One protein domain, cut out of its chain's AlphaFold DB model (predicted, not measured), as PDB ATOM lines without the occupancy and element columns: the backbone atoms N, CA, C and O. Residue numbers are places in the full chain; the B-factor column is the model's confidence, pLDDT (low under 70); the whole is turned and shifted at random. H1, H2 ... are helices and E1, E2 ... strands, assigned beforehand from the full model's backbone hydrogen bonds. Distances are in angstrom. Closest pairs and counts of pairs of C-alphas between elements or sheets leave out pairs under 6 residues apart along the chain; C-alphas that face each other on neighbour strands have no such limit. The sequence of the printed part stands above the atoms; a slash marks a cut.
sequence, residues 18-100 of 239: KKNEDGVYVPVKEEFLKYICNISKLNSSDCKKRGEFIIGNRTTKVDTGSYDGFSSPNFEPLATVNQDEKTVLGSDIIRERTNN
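Overview. This is residues 18 to 100 of the 239 residues of an uncharacterized protein of Rhynchophorus ferrugineus (UniProt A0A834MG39). Little regular structure is here: a small antiparallel sheet, E2-E3-E4, has a long looped link from E2 to E3, with E1 and H1 toward one end of the whole and H2 at the other. The 83 printed residues, 29 of them in named elements, run E1, H1, E2, E3, E4, H2, a mixed class. The whole is loose, with a radius of gyration of the C-alphas of 15.4 A, and spans 50 by 30 by 27 A.

Arrangement. Start at E1, residues 25 to 27, apart from H1, residues 31 to 37, where every O i to N i+4 pair is within hydrogen-bond range. E2, residues 49 to 53, E3, residues 79 to 82, and E4, residues 87 to 89, form a meander, each strand antiparallel to the one before; N 50 and O 81, and N 80 and O 88, are each 2.8 A apart. H2, residues 93 to 99, with 2 of 3 such pairs, is not on the sheet.

Along the chain. Find C-alpha 25, where E1 begins, at (-33.745, -34.478, 9.208); E2 spans 11.7 A from first to last C-alpha, and H2, 10.2 A long, ends with C-alpha 99 at (-21.150, 2.194, -3.945).

Size, cuts and confidence. The printed part has no cut; H1 to E2 and E2 to E3 are long links. Confidence is under 70 in 35 residues, among them 30 to 50.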
ATOM      1  N   LYS A  18     -36.624 -31.095   7.029       78.56
ATOM      2  CA  LYS A  18     -37.800 -31.880   7.454       78.56
ATOM      3  C   LYS A  18     -37.378 -33.307   7.766       78.56
ATOM      4  O   LYS A  18     -36.415 -33.794   7.184       78.56
ATOM      5  N   LYS A  19     -38.089 -33.974   8.676       81.75
ATOM      6  CA  LYS A  19     -37.900 -35.413   8.886       81.75
ATOM      7  C   LYS A  19     -38.369 -36.172   7.641       81.75
ATOM      8  O   LYS A  19     -39.460 -35.889   7.149       81.75
ATOM      9  N   ASN A  20     -37.544 -37.084   7.135       86.38
ATOM     10  CA  ASN A  20     -37.948 -38.064   6.129       86.38
ATOM     11  C   ASN A  20     -38.803 -39.179   6.773       86.38
ATOM     12  O   ASN A  20     -39.104 -39.124   7.968       86.38
ATOM     13  N   GLU A  21     -39.185 -40.184   5.985       88.75
ATOM     14  CA  GLU A  21     -39.983 -41.334   6.444       88.75
ATOM     15  C   GLU A  21     -39.304 -42.117   7.586       88.75
ATOM     16  O   GLU A  21     -39.988 -42.622   8.472       88.75
ATOM     17  N   ASP A  22     -37.968 -42.100   7.647       88.50
ATOM     18  CA  ASP A  22     -37.164 -42.725   8.711       88.50
ATOM     19  C   ASP A  22     -36.971 -41.828   9.951       88.50
ATOM     20  O   ASP A  22     -36.246 -42.175  10.886       88.50
ATOM     21  N   GLY A  23     -37.572 -40.634   9.976       82.50
ATOM     22  CA  GLY A  23     -37.451 -39.687  11.087       82.50
ATOM     23  C   GLY A  23     -36.154 -38.862  11.111       82.50
ATOM     24  O   GLY A  23     -35.936 -38.114  12.071       82.50
ATOM     25  N   VAL A  24     -35.321 -38.947  10.070       82.06
ATOM     26  CA  VAL A  24     -34.039 -38.238   9.920       82.06
ATOM     27  C   VAL A  24     -34.255 -36.876   9.261       82.06
ATOM     28  O   VAL A  24     -34.944 -36.768   8.249       82.06
ATOM     29  N   TYR A  25     -33.660 -35.812   9.810       77.56
ATOM     30  CA  TYR A  25     -33.745 -34.478   9.208       77.56
ATOM     31  C   TYR A  25     -32.938 -34.396   7.907       77.56
ATOM     32  O   TYR A  25     -31.721 -34.567   7.910       77.56
ATOM     33  N   VAL A  26     -33.615 -34.069   6.806       81.06
ATOM     34  CA  VAL A  26     -33.025 -33.860   5.478       81.06
ATOM     35  C   VAL A  26     -33.326 -32.446   4.969       81.06
ATOM     36  O   VAL A  26     -34.407 -31.913   5.250       81.06
ATOM     37  N   PRO A  27     -32.395 -31.799   4.243       77.62
ATOM     38  CA  PRO A  27     -32.631 -30.477   3.673       77.62
ATOM     39  C   PRO A  27     -33.709 -30.554   2.587       77.62
ATOM     40  O   PRO A  27     -33.654 -31.412   1.706       77.62
ATOM     41  N   VAL A  28     -34.677 -29.636   2.622       77.62
ATOM     42  CA  VAL A  28     -35.750 -29.569   1.620       77.62
ATOM     43  C   VAL A  28     -35.666 -28.242   0.876       77.62
ATOM     44  O   VAL A  28     -35.605 -27.168   1.478       77.62
ATOM     45  N   LYS A  29     -35.662 -28.315  -0.459       72.19
ATOM     46  CA  LYS A  29     -35.626 -27.141  -1.340       72.19
ATOM     47  C   LYS A  29     -36.759 -26.170  -0.974       72.19
ATOM     48  O   LYS A  29     -37.873 -26.600  -0.698       72.19
ATOM     49  N   GLU A  30     -36.456 -24.871  -0.958       66.75
ATOM     50  CA  GLU A  30     -37.384 -23.764  -0.642       66.75
ATOM     51  C   GLU A  30     -37.951 -23.719   0.787       66.75
ATOM     52  O   GLU A  30     -38.475 -22.678   1.173       66.75
ATOM     53  N   GLU A  31     -37.800 -24.749   1.626       67.75
ATOM     54  CA  GLU A  31     -38.253 -24.679   3.026       67.75
ATOM     55  C   GLU A  31     -37.490 -23.625   3.824       67.75
ATOM     56  O   GLU A  31     -38.088 -22.887   4.602       67.75
ATOM     57  N   PHE A  32     -36.191 -23.475   3.564       64.25
ATOM     58  CA  PHE A  32     -35.402 -22.377   4.118       64.25
ATOM     59  C   PHE A  32     -35.936 -21.000   3.689       64.25
ATOM     60  O   PHE A  32     -36.043 -20.095   4.513       64.25
ATOM     61  N   LEU A  33     -36.332 -20.849   2.419       59.72
ATOM     62  CA  LEU A  33     -36.890 -19.596   1.901       59.72
ATOM     63  C   LEU A  33     -38.258 -19.303   2.518       59.72
ATOM     64  O   LEU A  33     -38.492 -18.182   2.948       59.72
ATOM     65  N   LYS A  34     -39.128 -20.310   2.660       59.97
ATOM     66  CA  LYS A  34     -40.405 -20.178   3.380       59.97
ATOM     67  C   LYS A  34     -40.197 -19.785   4.844       59.97
ATOM     68  O   LYS A  34     -40.996 -19.023   5.374       59.97
ATOM     69  N   TYR A  35     -39.135 -20.281   5.482       59.12
ATOM     70  CA  TYR A  35     -38.776 -19.945   6.862       59.12
ATOM     71  C   TYR A  35     -38.269 -18.501   6.997       59.12
ATOM     72  O   TYR A  35     -38.670 -17.807   7.925       59.12
ATOM     73  N   ILE A  36     -37.448 -18.025   6.050       55.97
ATOM     74  CA  ILE A  36     -37.017 -16.615   5.962       55.97
ATOM     75  C   ILE A  36     -38.190 -15.686   5.620       55.97
ATOM     76  O   ILE A  36     -38.244 -14.562   6.106       55.97
ATOM     77  N   CYS A  37     -39.136 -16.125   4.790       44.09
ATOM     78  CA  CYS A  37     -40.317 -15.327   4.461       44.09
ATOM     79  C   CYS A  37     -41.346 -15.277   5.604       44.09
ATOM     80  O   CYS A  37     -42.139 -14.346   5.641       44.09
ATOM     81  N   ASN A  38     -41.322 -16.243   6.531       49.75
ATOM     82  CA  ASN A  38     -42.271 -16.376   7.641       49.75
ATOM     83  C   ASN A  38     -41.537 -16.519   8.987       49.75
ATOM     84  O   ASN A  38     -41.739 -17.520   9.678       49.75
ATOM     85  N   ILE A  39     -40.661 -15.574   9.354       52.94
ATOM     86  CA  ILE A  39     -39.798 -15.627  10.555       52.94
ATOM     87  C   ILE A  39     -40.634 -15.525  11.853       52.94
ATOM     88  O   ILE A  39     -40.421 -14.653  12.676       52.94
ATOM     89  N   SER A  40     -41.551 -16.457  12.121       45.91
ATOM     90  CA  SER A  40     -42.418 -16.529  13.311       45.91
ATOM     91  C   SER A  40     -41.924 -17.540  14.370       45.91
ATOM     92  O   SER A  40     -42.421 -17.541  15.496       45.91
ATOM     93  N   LYS A  41     -40.800 -18.241  14.127       45.22
ATOM     94  CA  LYS A  41     -40.233 -19.267  15.038       45.22
ATOM     95  C   LYS A  41     -38.889 -18.991  15.750       45.22
ATOM     96  O   LYS A  41     -38.299 -19.926  16.277       45.22
ATOM     97  N   LEU A  42     -38.405 -17.755  15.832       43.41
ATOM     98  CA  LEU A  42     -37.222 -17.418  16.645       43.41
ATOM     99  C   LEU A  42     -37.655 -16.691  17.930       43.41
ATOM    100  O   LEU A  42     -37.558 -15.478  18.028       43.41
ATOM    101  N   ASN A  43     -38.224 -17.411  18.897       40.94
ATOM    102  CA  ASN A  43     -38.620 -16.827  20.183       40.94
ATOM    103  C   ASN A  43     -37.595 -17.212  21.260       40.94
ATOM    104  O   ASN A  43     -37.595 -18.358  21.702       40.94
ATOM    105  N   SER A  44     -36.773 -16.262  21.716       42.75
ATOM    106  CA  SER A  44     -36.199 -16.298  23.067       42.75
ATOM    107  C   SER A  44     -36.906 -15.219  23.896       42.75
ATOM    108  O   SER A  44     -37.017 -14.067  23.482       42.75
ATOM    109  N   SER A  45     -37.494 -15.611  25.027       43.09
ATOM    110  CA  SER A  45     -38.405 -14.765  25.815       43.09
ATOM    111  C   SER A  45     -37.722 -13.598  26.535       43.09
ATOM    112  O   SER A  45     -38.418 -12.692  26.982       43.09
ATOM    113  N   ASP A  46     -36.388 -13.580  26.591       43.44
ATOM    114  CA  ASP A  46     -35.608 -12.594  27.354       43.44
ATOM    115  C   ASP A  46     -34.851 -11.570  26.491       43.44
ATOM    116  O   ASP A  46     -34.222 -10.654  27.024       43.44
ATOM    117  N   CYS A  47     -34.919 -11.657  25.156       43.91
ATOM    118  CA  CYS A  47     -34.166 -10.769  24.270       43.91
ATOM    119  C   CYS A  47     -35.091  -9.866  23.444       43.91
ATOM    120  O   CYS A  47     -35.952 -10.348  22.715       43.91
ATOM    121  N   LYS A  48     -34.868  -8.541  23.465       52.47
ATOM    122  CA  LYS A  48     -35.544  -7.564  22.574       52.47
ATOM    123  C   LYS A  48     -35.296  -7.824  21.070       52.47
ATOM    124  O   LYS A  48     -35.868  -7.128  20.232       52.47
ATOM    125  N   LYS A  49     -34.440  -8.791  20.721       59.12
ATOM    126  CA  LYS A  49     -34.032  -9.167  19.363       59.12
ATOM    127  C   LYS A  49     -34.423 -10.615  19.066       59.12
ATOM    128  O   LYS A  49     -34.428 -11.454  19.959       59.12
ATOM    129  N   ARG A  50     -34.724 -10.888  17.798       64.25
ATOM    130  CA  ARG A  50     -35.232 -12.167  17.289       64.25
ATOM    131  C   ARG A  50     -34.166 -12.977  16.544       64.25
ATOM    132  O   ARG A  50     -34.197 -14.198  16.569       64.25
ATOM    133  N   GLY A  51     -33.231 -12.310  15.874       74.88
ATOM    134  CA  GLY A  51     -32.106 -12.952  15.195       74.88
ATOM    135  C   GLY A  51     -31.221 -11.942  14.472       74.88
ATOM    136  O   GLY A  51     -31.616 -10.793  14.273       74.88
ATOM    137  N   GLU A  52     -30.023 -12.363  14.075       81.75
ATOM    138  CA  GLU A  52     -29.031 -11.497  13.435       81.75
ATOM    139  C   GLU A  52     -28.450 -12.155  12.176       81.75
ATOM    140  O   GLU A  52     -28.127 -13.343  12.155       81.75
ATOM    141  N   PHE A  53     -28.305 -11.369  11.111       82.44
ATOM    142  CA  PHE A  53     -27.521 -11.726   9.935       82.44
ATOM    143  C   PHE A  53     -26.112 -11.186  10.133       82.44
ATOM    144  O   PHE A  53     -25.898  -9.980  10.076       82.44
ATOM    145  N   ILE A  54     -25.149 -12.069  10.356       87.31
ATOM    146  CA  ILE A  54     -23.750 -11.711  10.606       87.31
ATOM    147  C   ILE A  54     -22.868 -12.098   9.416       87.31
ATOM    148  O   ILE A  54     -23.184 -13.016   8.655       87.31
ATOM    149  N   ILE A  55     -21.765 -11.375   9.211       86.50
ATOM    150  CA  ILE A  55     -20.835 -11.672   8.117       86.50
ATOM    151  C   ILE A  55     -19.988 -12.908   8.461       86.50
ATOM    152  O   ILE A  55     -19.395 -13.010   9.536       86.50
ATOM    153  N   GLY A  56     -19.913 -13.863   7.529       90.50
ATOM    154  CA  GLY A  56     -19.349 -15.190   7.809       90.50
ATOM    155  C   GLY A  56     -17.890 -15.184   8.277       90.50
ATOM    156  O   GLY A  56     -17.537 -15.926   9.182       90.50
ATOM    157  N   ASN A  57     -17.042 -14.310   7.727       93.25
ATOM    158  CA  ASN A  57     -15.621 -14.209   8.098       93.25
ATOM    159  C   ASN A  57     -15.345 -13.314   9.323       93.25
ATOM    160  O   ASN A  57     -14.192 -12.976   9.574       93.25
ATOM    161  N   ARG A  58     -16.385 -12.922  10.065       94.75
ATOM    162  CA  ARG A  58     -16.288 -12.298  11.397       94.75
ATOM    163  C   ARG A  58     -16.983 -13.125  12.476       94.75
ATOM    164  O   ARG A  58     -17.055 -12.694  13.620       94.75
ATOM    165  N   THR A  59     -17.515 -14.285  12.101       94.62
ATOM    166  CA  THR A  59     -18.359 -15.115  12.955       94.62
ATOM    167  C   THR A  59     -17.541 -16.205  13.639       94.62
ATOM    168  O   THR A  59     -16.702 -16.840  13.004       94.62
ATOM    169  N   THR A  60     -17.839 -16.473  14.909       95.25
ATOM    170  CA  THR A  60     -17.358 -17.646  15.654       95.25
ATOM    171  C   THR A  60     -18.507 -18.285  16.433       95.25
ATOM    172  O   THR A  60     -19.497 -17.617  16.755       95.25
ATOM    173  N   LYS A  61     -18.410 -19.592  16.706       94.12
ATOM    174  CA  LYS A  61     -19.384 -20.304  17.539       94.12
ATOM    175  C   LYS A  61     -19.009 -20.106  19.008       94.12
ATOM    176  O   LYS A  61     -17.928 -20.506  19.421       94.12
ATOM    177  N   VAL A  62     -19.905 -19.506  19.785       93.62
ATOM    178  CA  VAL A  62     -19.669 -19.125  21.189       93.62
ATOM    179  C   VAL A  62     -20.410 -20.004  22.190       93.62
ATOM    180  O   VAL A  62     -20.039 -20.031  23.358       93.62
ATOM    181  N   ASP A  63     -21.428 -20.742  21.743       88.00
ATOM    182  CA  ASP A  63     -22.225 -21.611  22.607       88.00
ATOM    183  C   ASP A  63     -22.528 -22.946  21.910       88.00
ATOM    184  O   ASP A  63     -22.718 -23.019  20.692       88.00
ATOM    185  N   THR A  64     -22.527 -24.031  22.685       84.44
ATOM    186  CA  THR A  64     -22.731 -25.397  22.182       84.44
ATOM    187  C   THR A  64     -24.194 -25.842  22.186       84.44
ATOM    188  O   THR A  64     -24.527 -26.733  21.403       84.44
ATOM    189  N   GLY A  65     -25.053 -25.227  23.005       73.12
ATOM    190  CA  GLY A  65     -26.453 -25.613  23.201       73.12
ATOM    191  C   GLY A  65     -27.475 -24.492  22.983       73.12
ATOM    192  O   GLY A  65     -28.646 -24.791  22.752       73.12
ATOM    193  N   SER A  66     -27.061 -23.225  23.024       79.12
ATOM    194  CA  SER A  66     -27.938 -22.079  22.769       79.12
ATOM    195  C   SER A  66     -28.285 -21.929  21.285       79.12
ATOM    196  O   SER A  66     -27.472 -22.206  20.398       79.12
ATOM    197  N   TYR A  67     -29.492 -21.421  21.016       72.06
ATOM    198  CA  TYR A  67     -29.888 -20.960  19.682       72.06
ATOM    199  C   TYR A  67     -29.043 -19.766  19.219       72.06
ATOM    200  O   TYR A  67     -28.701 -19.690  18.039       72.06
ATOM    201  N   ASP A  68     -28.616 -18.907  20.149       77.62
ATOM    202  CA  ASP A  68     -27.678 -17.803  19.907       77.62
ATOM    203  C   ASP A  68     -26.226 -18.314  19.937       77.62
ATOM    204  O   ASP A  68     -25.345 -17.784  20.610       77.62
ATOM    205  N   GLY A  69     -25.983 -19.416  19.223       84.19
ATOM    206  CA  GLY A  69     -24.719 -20.149  19.257       84.19
ATOM    207  C   GLY A  69     -23.564 -19.463  18.537       84.19
ATOM    208  O   GLY A  69     -22.428 -19.908  18.675       84.19
ATOM    209  N   PHE A  70     -23.821 -18.401  17.772       91.12
ATOM    210  CA  PHE A  70     -22.822 -17.690  16.976       91.12
ATOM    211  C   PHE A  70     -22.778 -16.207  17.329       91.12
ATOM    212  O   PHE A  70     -23.805 -15.591  17.592       91.12
ATOM    213  N   SER A  71     -21.581 -15.625  17.274       91.25
ATOM    214  CA  SER A  71     -21.357 -14.202  17.519       91.25
ATOM    215  C   SER A  71     -20.389 -13.608  16.499       91.25
ATOM    216  O   SER A  71     -19.516 -14.307  15.981       91.25
ATOM    217  N   SER A  72     -20.534 -12.307  16.242       93.31
ATOM    218  CA  SER A  72     -19.607 -11.482  15.464       93.31
ATOM    219  C   SER A  72     -19.019 -10.391  16.372       93.31
ATOM    220  O   SER A  72     -19.488  -9.255  16.380       93.31
ATOM    221  N   PRO A  73     -18.024 -10.720  17.211       92.69
ATOM    222  CA  PRO A  73     -17.653  -9.887  18.362       92.69
ATOM    223  C   PRO A  73     -16.970  -8.559  17.999       92.69
ATOM    224  O   PRO A  73     -17.024  -7.602  18.777       92.69
ATOM    225  N   ASN A  74     -16.338  -8.500  16.824       93.44
ATOM    226  CA  ASN A  74     -15.574  -7.349  16.334       93.44
ATOM    227  C   ASN A  74     -16.227  -6.665  15.118       93.44
ATOM    228  O   ASN A  74     -15.610  -5.804  14.493       93.44
ATOM    229  N   PHE A  75     -17.445  -7.060  14.741       90.94
ATOM    230  CA  PHE A  75     -18.141  -6.472  13.599       90.94
ATOM    231  C   PHE A  75     -19.654  -6.535  13.791       90.94
ATOM    232  O   PHE A  75     -20.189  -7.598  14.097       90.94
ATOM    233  N   GLU A  76     -20.338  -5.413  13.586       87.94
ATOM    234  CA  GLU A  76     -21.785  -5.334  13.782       87.94
ATOM    235  C   GLU A  76     -22.552  -6.258  12.814       87.94
ATOM    236  O   GLU A  76     -22.115  -6.478  11.675       87.94
ATOM    237  N   PRO A  77     -23.714  -6.791  13.228       85.56
ATOM    238  CA  PRO A  77     -24.600  -7.522  12.336       85.56
ATOM    239  C   PRO A  77     -24.953  -6.717  11.084       85.56
ATOM    240  O   PRO A  77     -25.175  -5.511  11.130       85.56
ATOM    241  N   LEU A  78     -25.075  -7.409   9.956       80.75
ATOM    242  CA  LEU A  78     -25.541  -6.851   8.685       80.75
ATOM    243  C   LEU A  78     -27.018  -6.475   8.743       80.75
ATOM    244  O   LEU A  78     -27.452  -5.536   8.077       80.75
ATOM    245  N   ALA A  79     -27.790  -7.231   9.516       78.75
ATOM    246  CA  ALA A  79     -29.173  -6.930   9.821       78.75
ATOM    247  C   ALA A  79     -29.586  -7.611  11.128       78.75
ATOM    248  O   ALA A  79     -29.122  -8.708  11.441       78.75
ATOM    249  N   THR A  80     -30.504  -6.991  11.852       80.56
ATOM    250  CA  THR A  80     -31.163  -7.559  13.027       80.56
ATOM    251  C   THR A  80     -32.651  -7.674  12.742       80.56
ATOM    252  O   THR A  80     -33.278  -6.729  12.267       80.56
ATOM    253  N   VAL A  81     -33.221  -8.836  13.034       75.50
ATOM    254  CA  VAL A  81     -34.665  -9.050  13.034       75.50
ATOM    255  C   VAL A  81     -35.160  -8.790  14.453       75.50
ATOM    256  O   VAL A  81     -34.667  -9.395  15.407       75.50
ATOM    257  N   ASN A  82     -36.109  -7.873  14.604       70.44
ATOM    258  CA  ASN A  82     -36.718  -7.544  15.891       70.44
ATOM    259  C   ASN A  82     -37.895  -8.476  16.211       70.44
ATOM    260  O   ASN A  82     -38.349  -9.252  15.369       70.44
ATOM    261  N   GLN A  83     -38.406  -8.399  17.443       68.31
ATOM    262  CA  GLN A  83     -39.585  -9.170  17.856       68.31
ATOM    263  C   GLN A  83     -40.843  -8.838  17.038       68.31
ATOM    264  O   GLN A  83     -41.651  -9.730  16.807       68.31
ATOM    265  N   ASP A  84     -40.984  -7.597  16.556       71.19
ATOM    266  CA  ASP A  84     -42.076  -7.160  15.671       71.19
ATOM    267  C   ASP A  84     -41.848  -7.538  14.193       71.19
ATOM    268  O   ASP A  84     -42.469  -6.963  13.302       71.19
ATOM    269  N   GLU A  85     -40.925  -8.472  13.937       65.00
ATOM    270  CA  GLU A  85     -40.517  -8.984  12.621       65.00
ATOM    271  C   GLU A  85     -39.924  -7.925  11.675       65.00
ATOM    272  O   GLU A  85     -39.557  -8.224  10.536       65.00
ATOM    273  N   LYS A  86     -39.729  -6.690  12.150       66.44
ATOM    274  CA  LYS A  86     -39.042  -5.660  11.374       66.44
ATOM    275  C   LYS A  86     -37.552  -5.944  11.323       66.44
ATOM    276  O   LYS A  86     -36.903  -6.202  12.337       66.44
ATOM    277  N   THR A  87     -37.011  -5.850  10.116       70.81
ATOM    278  CA  THR A  87     -35.575  -5.957   9.872       70.81
ATOM    279  C   THR A  87     -34.949  -4.571   9.929       70.81
ATOM    280  O   THR A  87     -35.326  -3.680   9.168       70.81
ATOM    281  N   VAL A  88     -33.976  -4.396  10.818       72.12
ATOM    282  CA  VAL A  88     -33.123  -3.209  10.886       72.12
ATOM    283  C   VAL A  88     -31.795  -3.567  10.240       72.12
ATOM    284  O   VAL A  88     -31.150  -4.529  10.647       72.12
ATOM    285  N   LEU A  89     -31.393  -2.822   9.214       73.62
ATOM    286  CA  LEU A  89     -30.085  -3.013   8.591       73.62
ATOM    287  C   LEU A  89     -28.992  -2.441   9.499       73.62
ATOM    288  O   LEU A  89     -29.168  -1.374  10.090       73.62
ATOM    289  N   GLY A  90     -27.873  -3.157   9.598       67.31
ATOM    290  CA  GLY A  90     -26.665  -2.667  10.252       67.31
ATOM    291  C   GLY A  90     -26.080  -1.457   9.527       67.31
ATOM    292  O   GLY A  90     -26.419  -1.181   8.372       67.31
ATOM    293  N   SER A  91     -25.191  -0.730  10.205       60.88
ATOM    294  CA  SER A  91     -24.526   0.443   9.634       60.88
ATOM    295  C   SER A  91     -23.795   0.097   8.324       60.88
ATOM    296  O   SER A  91     -23.248  -0.992   8.156       60.88
ATOM    297  N   ASP A  92     -23.835   1.037   7.374       53.59
ATOM    298  CA  ASP A  92     -23.635   0.923   5.915       53.59
ATOM    299  C   ASP A  92     -22.279   0.350   5.389       53.59
ATOM    300  O   ASP A  92     -21.908   0.595   4.240       53.59
ATOM    301  N   ILE A  93     -21.520  -0.459   6.133       52.34
ATOM    302  CA  ILE A  93     -20.178  -0.927   5.720       52.34
ATOM    303  C   ILE A  93     -20.224  -1.856   4.484       52.34
ATOM    304  O   ILE A  93     -19.323  -1.828   3.641       52.34
ATOM    305  N   ILE A  94     -21.300  -2.629   4.272       50.25
ATOM    306  CA  ILE A  94     -21.492  -3.362   2.994       50.25
ATOM    307  C   ILE A  94     -21.747  -2.395   1.825       50.25
ATOM    308  O   ILE A  94     -21.413  -2.680   0.665       50.25
ATOM    309  N   ARG A  95     -22.321  -1.230   2.115       43.88
ATOM    310  CA  ARG A  95     -22.729  -0.242   1.125       43.88
ATOM    311  C   ARG A  95     -21.525   0.462   0.497       43.88
ATOM    312  O   ARG A  95     -21.529   0.666  -0.710       43.88
ATOM    313  N   GLU A  96     -20.439   0.708   1.230       44.38
ATOM    314  CA  GLU A  96     -19.215   1.288   0.641       44.38
ATOM    315  C   GLU A  96     -18.518   0.366  -0.373       44.38
ATOM    316  O   GLU A  96     -18.024   0.832  -1.403       44.38
ATOM    317  N   ARG A  97     -18.541  -0.959  -0.163       48.12
ATOM    318  CA  ARG A  97     -18.012  -1.918  -1.155       48.12
ATOM    319  C   ARG A  97     -18.819  -1.963  -2.447       48.12
ATOM    320  O   ARG A  97     -18.273  -2.329  -3.485       48.12
ATOM    321  N   THR A  98     -20.104  -1.624  -2.381       43.53
ATOM    322  CA  THR A  98     -21.013  -1.643  -3.534       43.53
ATOM    323  C   THR A  98     -21.166  -0.274  -4.200       43.53
ATOM    324  O   THR A  98     -21.434  -0.242  -5.399       43.53
ATOM    325  N   ASN A  99     -20.931   0.824  -3.472       39.03
ATOM    326  CA  ASN A  99     -21.150   2.194  -3.945       39.03
ATOM    327  C   ASN A  99     -19.883   3.015  -4.197       39.03
ATOM    328  O   ASN A  99     -20.014   4.127  -4.697       39.03
ATOM    329  N   ASN A 100     -18.671   2.521  -3.908       44.06
ATOM    330  CA  ASN A 100     -17.474   3.188  -4.419       44.06
ATOM    331  C   ASN A 100     -17.421   2.979  -5.952       44.06
ATOM    332  O   ASN A 100     -17.212   1.845  -6.399       44.06
TER     333      ASN A 100